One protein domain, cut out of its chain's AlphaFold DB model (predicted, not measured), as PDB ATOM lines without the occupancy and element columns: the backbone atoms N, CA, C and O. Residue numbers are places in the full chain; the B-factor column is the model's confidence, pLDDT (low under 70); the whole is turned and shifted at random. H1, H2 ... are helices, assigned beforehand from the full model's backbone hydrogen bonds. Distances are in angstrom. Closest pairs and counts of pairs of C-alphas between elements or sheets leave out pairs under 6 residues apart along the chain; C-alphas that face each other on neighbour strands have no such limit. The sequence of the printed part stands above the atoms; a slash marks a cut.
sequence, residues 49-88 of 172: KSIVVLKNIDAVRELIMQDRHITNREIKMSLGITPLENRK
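This is residues 49 to 88 of the 172 residues of an uncharacterized protein of Eumeta variegata (UniProt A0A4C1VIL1). A longer helix, H1, and a short helix, H2, are set crosswise, the chain folding back after H1 through residues 67 to 71 to bring Ile 75 of H2 near Val 60 of H1, with few contacts between the two helices. From H2 an unnamed tail, residues 79 to 88, runs away from the far end of H1 and makes much of the length. The printed part has 40 residues, with two named helices in the order H1, H2 and no named strand; the class is all helix. It is only just loose, close to compact, with a radius of gyration of the C-alphas of 11.1 A, and only just elongated, with spans of 35 by 20 by 11 A.

H1, residues 54 to 66, is joined to H2, residues 72 to 78, by a tight link of 5 residues. The two helices are close but not clearly touching, with 2 pairs of C-alphas within 8 A. Their closest C-alphas, those of Val 60 and Ile 75, are 6.9 A apart. Their lines stand at 72 degrees, only just about perpendicular. In H1 and H2 every O i to N i+4 pair is within hydrogen-bond range.

Residues 49 to 53 come before H1, which begins at C-alpha 54 at (-3.022, -2.197, -51.955) and ends at C-alpha 66 at (6.858, -6.909, -37.017), 18.5 A away. H2 measures 9.8 A from first to last C-alpha and ends at C-alpha 78 at (-5.390, -4.092, -36.144).

The two C-alphas farthest apart, those of Gln 66 and Lys 88, are 35.8 A from each other. The printed part has no cut. Its mean pLDDT is 74.7, and residues 49 to 54 and 82 to 88 of this model are under 70.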
ATOM      1  N   LYS A  49     -14.289  -8.586 -51.727       49.47
ATOM      2  CA  LYS A  49     -13.560  -7.819 -52.767       49.47
ATOM      3  C   LYS A  49     -13.030  -6.441 -52.315       49.47
ATOM      4  O   LYS A  49     -12.088  -5.953 -52.918       49.47
ATOM      5  N   SER A  50     -13.583  -5.834 -51.256       47.09
ATOM      6  CA  SER A  50     -13.132  -4.524 -50.740       47.09
ATOM      7  C   SER A  50     -11.989  -4.620 -49.723       47.09
ATOM      8  O   SER A  50     -11.447  -3.597 -49.330       47.09
ATOM      9  N   ILE A  51     -11.615  -5.833 -49.292       52.69
ATOM     10  CA  ILE A  51     -10.485  -6.058 -48.374       52.69
ATOM     11  C   ILE A  51      -9.139  -5.985 -49.111       52.69
ATOM     12  O   ILE A  51      -8.131  -5.639 -48.502       52.69
ATOM     13  N   VAL A  52      -9.114  -6.267 -50.419       56.47
ATOM     14  CA  VAL A  52      -7.889  -6.335 -51.239       56.47
ATOM     15  C   VAL A  52      -7.577  -4.968 -51.864       56.47
ATOM     16  O   VAL A  52      -7.515  -4.816 -53.079       56.47
ATOM     17  N   VAL A  53      -7.415  -3.947 -51.023       67.44
ATOM     18  CA  VAL A  53      -6.839  -2.650 -51.420       67.44
ATOM     19  C   VAL A  53      -5.328  -2.732 -51.198       67.44
ATOM     20  O   VAL A  53      -4.919  -3.290 -50.180       67.44
ATOM     21  N   LEU A  54      -4.495  -2.182 -52.098       67.56
ATOM     22  CA  LEU A  54      -3.022  -2.197 -51.955       67.56
ATOM     23  C   LEU A  54      -2.577  -1.778 -50.543       67.56
ATOM     24  O   LEU A  54      -1.788  -2.469 -49.912       67.56
ATOM     25  N   LYS A  55      -3.221  -0.741 -49.999       74.56
ATOM     26  CA  LYS A  55      -3.008  -0.239 -48.638       74.56
ATOM     27  C   LYS A  55      -3.167  -1.304 -47.540       74.56
ATOM     28  O   LYS A  55      -2.389  -1.320 -46.595       74.56
ATOM     29  N   ASN A  56      -4.146  -2.203 -47.661       77.00
ATOM     30  CA  ASN A  56      -4.351  -3.280 -46.687       77.00
ATOM     31  C   ASN A  56      -3.328  -4.402 -46.874       77.00
ATOM     32  O   ASN A  56      -2.927  -5.023 -45.899       77.00
ATOM     33  N   ILE A  57      -2.901  -4.664 -48.114       80.44
ATOM     34  CA  ILE A  57      -1.867  -5.668 -48.403       80.44
ATOM     35  C   ILE A  57      -0.539  -5.234 -47.785       80.44
ATOM     36  O   ILE A  57       0.111  -6.040 -47.120       80.44
ATOM     37  N   ASP A  58      -0.166  -3.971 -47.969       86.19
ATOM     38  CA  ASP A  58       1.066  -3.423 -47.407       86.19
ATOM     39  C   ASP A  58       0.996  -3.388 -45.875       86.19
ATOM     40  O   ASP A  58       1.913  -3.860 -45.214       86.19
ATOM     41  N   ALA A  59      -0.140  -2.988 -45.292       84.75
ATOM     42  CA  ALA A  59      -0.326  -3.025 -43.841       84.75
ATOM     43  C   ALA A  59      -0.261  -4.450 -43.249       84.75
ATOM     44  O   ALA A  59       0.324  -4.648 -42.188       84.75
ATOM     45  N   VAL A  60      -0.807  -5.467 -43.934       86.50
ATOM     46  CA  VAL A  60      -0.654  -6.877 -43.519       86.50
ATOM     47  C   VAL A  60       0.812  -7.307 -43.575       86.50
ATOM     48  O   VAL A  60       1.273  -8.003 -42.674       86.50
ATOM     49  N   ARG A  61       1.548  -6.913 -44.623       89.88
ATOM     50  CA  ARG A  61       2.974  -7.246 -44.758       89.88
ATOM     51  C   ARG A  61       3.795  -6.658 -43.617       89.88
ATOM     52  O   ARG A  61       4.582  -7.392 -43.033       89.88
ATOM     53  N   GLU A  62       3.561  -5.397 -43.270       92.00
ATOM     54  CA  GLU A  62       4.228  -4.735 -42.143       92.00
ATOM     55  C   GLU A  62       3.936  -5.443 -40.813       92.00
ATOM     56  O   GLU A  62       4.856  -5.734 -40.054       92.00
ATOM     57  N   LEU A  63       2.677  -5.816 -40.559       91.62
ATOM     58  CA  LEU A  63       2.305  -6.550 -39.345       91.62
ATOM     59  C   LEU A  63       3.004  -7.914 -39.245       91.62
ATOM     60  O   LEU A  63       3.471  -8.281 -38.171       91.62
ATOM     61  N   ILE A  64       3.124  -8.645 -40.360       91.31
ATOM     62  CA  ILE A  64       3.834  -9.937 -40.407       91.31
ATOM     63  C   ILE A  64       5.350  -9.756 -40.241       91.31
ATOM     64  O   ILE A  64       6.019 -10.624 -39.681       91.31
ATOM     65  N   MET A  65       5.911  -8.653 -40.747       91.94
ATOM     66  CA  MET A  65       7.328  -8.326 -40.562       91.94
ATOM     67  C   MET A  65       7.646  -7.953 -39.112       91.94
ATOM     68  O   MET A  65       8.721  -8.296 -38.627       91.94
ATOM     69  N   GLN A  66       6.721  -7.279 -38.426       91.25
ATOM     70  CA  GLN A  66       6.858  -6.909 -37.017       91.25
ATOM     71  C   GLN A  66       6.682  -8.107 -36.082       91.25
ATOM     72  O   GLN A  66       7.466  -8.274 -35.149       91.25
ATOM     73  N   ASP A  67       5.683  -8.949 -36.341       91.25
ATOM     74  CA  ASP A  67       5.445 -10.170 -35.583       91.25
ATOM     75  C   ASP A  67       5.094 -11.328 -36.517       91.25
ATOM     76  O   ASP A  67       4.025 -11.394 -37.126       91.25
ATOM     77  N   ARG A  68       6.002 -12.304 -36.586       91.12
ATOM     78  CA  ARG A  68       5.829 -13.499 -37.415       91.12
ATOM     79  C   ARG A  68       4.738 -14.439 -36.885       91.12
ATOM     80  O   ARG A  68       4.262 -15.288 -37.639       91.12
ATOM     81  N   HIS A  69       4.365 -14.327 -35.612       90.56
ATOM     82  CA  HIS A  69       3.354 -15.166 -34.967       90.56
ATOM     83  C   HIS A  69       1.973 -14.513 -34.889       90.56
ATOM     84  O   HIS A  69       1.045 -15.147 -34.380       90.56
ATOM     85  N   ILE A  70       1.815 -13.306 -35.440       90.25
ATOM     86  CA  ILE A  70       0.549 -12.584 -35.413       90.25
ATOM     87  C   ILE A  70      -0.584 -13.424 -36.016       90.25
ATOM     88  O   ILE A  70      -0.495 -13.980 -37.118       90.25
ATOM     89  N   THR A  71      -1.681 -13.541 -35.277       87.81
ATOM     90  CA  THR A  71      -2.824 -14.351 -35.688       87.81
ATOM     91  C   THR A  71      -3.738 -13.580 -36.633       87.81
ATOM     92  O   THR A  71      -3.862 -12.357 -36.584       87.81
ATOM     93  N   ASN A  72      -4.501 -14.304 -37.456       78.12
ATOM     94  CA  ASN A  72      -5.506 -13.694 -38.335       78.12
ATOM     95  C   ASN A  72      -6.532 -12.837 -37.575       78.12
ATOM     96  O   ASN A  72      -7.067 -11.879 -38.132       78.12
ATOM     97  N   ARG A  73      -6.819 -13.173 -36.309       76.94
ATOM     98  CA  ARG A  73      -7.718 -12.393 -35.454       76.94
ATOM     99  C   ARG A  73      -7.099 -11.044 -35.099       76.94
ATOM    100  O   ARG A  73      -7.785 -10.033 -35.200       76.94
ATOM    101  N   GLU A  74      -5.829 -11.031 -34.715       82.25
ATOM    102  CA  GLU A  74      -5.092  -9.808 -34.380       82.25
ATOM    103  C   GLU A  74      -4.896  -8.934 -35.614       82.25
ATOM    104  O   GLU A  74      -5.230  -7.758 -35.560       82.25
ATOM    105  N   ILE A  75      -4.512  -9.510 -36.760       85.56
ATOM    106  CA  ILE A  75      -4.450  -8.784 -38.041       85.56
ATOM    107  C   ILE A  75      -5.803  -8.126 -38.354       85.56
ATOM    108  O   ILE A  75      -5.865  -6.949 -38.708       85.56
ATOM    109  N   LYS A  76      -6.908  -8.871 -38.205       82.50
ATOM    110  CA  LYS A  76      -8.265  -8.364 -38.461       82.50
ATOM    111  C   LYS A  76      -8.632  -7.205 -37.530       82.50
ATOM    112  O   LYS A  76      -9.219  -6.231 -38.000       82.50
ATOM    113  N   MET A  77      -8.278  -7.299 -36.245       80.69
ATOM    114  CA  MET A  77      -8.486  -6.225 -35.266       80.69
ATOM    115  C   MET A  77      -7.627  -4.996 -35.581       80.69
ATOM    116  O   MET A  77      -8.166  -3.895 -35.650       80.69
ATOM    117  N   SER A  78      -6.332  -5.178 -35.846       83.31
ATOM    118  CA  SER A  78      -5.390  -4.092 -36.144       83.31
ATOM    119  C   SER A  78      -5.756  -3.318 -37.410       83.31
ATOM    120  O   SER A  78      -5.571  -2.107 -37.472       83.31
ATOM    121  N   LEU A  79      -6.310  -3.997 -38.416       81.19
ATOM    122  CA  LEU A  79      -6.748  -3.365 -39.662       81.19
ATOM    123  C   LEU A  79      -8.176  -2.804 -39.595       81.19
ATOM    124  O   LEU A  79      -8.661  -2.283 -40.598       81.19
ATOM    125  N   GLY A  80      -8.869  -2.933 -38.457       70.94
ATOM    126  CA  GLY A  80     -10.249  -2.464 -38.306       70.94
ATOM    127  C   GLY A  80     -11.216  -3.111 -39.300       70.94
ATOM    128  O   GLY A  80     -12.218  -2.510 -39.681       70.94
ATOM    129  N   ILE A  81     -10.908  -4.328 -39.761       71.00
ATOM    130  CA  ILE A  81     -11.732  -5.047 -40.731       71.00
ATOM    131  C   ILE A  81     -12.885  -5.694 -39.963       71.00
ATOM    132  O   ILE A  81     -12.821  -6.851 -39.537       71.00
ATOM    133  N   THR A  82     -13.961  -4.939 -39.768       60.69
ATOM    134  CA  THR A  82     -15.232  -5.490 -39.297       60.69
ATOM    135  C   THR A  82     -15.872  -6.339 -40.404       60.69
ATOM    136  O   THR A  82     -15.695  -6.049 -41.594       60.69
ATOM    137  N   PRO A  83     -16.593  -7.429 -40.063       53.84
ATOM    138  CA  PRO A  83     -17.519  -8.044 -41.007       53.84
ATOM    139  C   PRO A  83     -18.447  -6.948 -41.529       53.84
ATOM    140  O   PRO A  83     -19.012  -6.186 -40.748       53.84
ATOM    141  N   LEU A  84     -18.540  -6.806 -42.848       50.88
ATOM    142  CA  LEU A  84     -19.328  -5.738 -43.444       50.88
ATOM    143  C   LEU A  84     -20.816  -6.049 -43.220       50.88
ATOM    144  O   LEU A  84     -21.386  -6.827 -43.979       50.88
ATOM    145  N   GLU A  85     -21.438  -5.429 -42.211       50.97
ATOM    146  CA  GLU A  85     -22.867  -5.602 -41.872       50.97
ATOM    147  C   GLU A  85     -23.804  -5.291 -43.054       50.97
ATOM    148  O   GLU A  85     -24.908  -5.817 -43.137       50.97
ATOM    149  N   ASN A  86     -23.334  -4.499 -44.027       45.06
ATOM    150  CA  ASN A  86     -24.152  -3.952 -45.110       45.06
ATOM    151  C   ASN A  86     -23.956  -4.609 -46.486       45.06
ATOM    152  O   ASN A  86     -24.415  -4.061 -47.493       45.06
ATOM    153  N   ARG A  87     -23.305  -5.777 -46.598       47.91
ATOM    154  CA  ARG A  87     -23.465  -6.557 -47.840       47.91
ATOM    155  C   ARG A  87     -24.810  -7.265 -47.792       47.91
ATOM    156  O   ARG A  87     -25.052  -8.048 -46.880       47.91
ATOM    157  N   LYS A  88     -25.646  -7.042 -48.815       55.38
ATOM    158  CA  LYS A  88     -26.793  -7.905 -49.131       55.38
ATOM    159  C   LYS A  88     -26.257  -9.292 -49.492       55.38
ATOM    160  O   LYS A  88     -26.038  -9.610 -50.657       55.38
TER     161      LYS A  88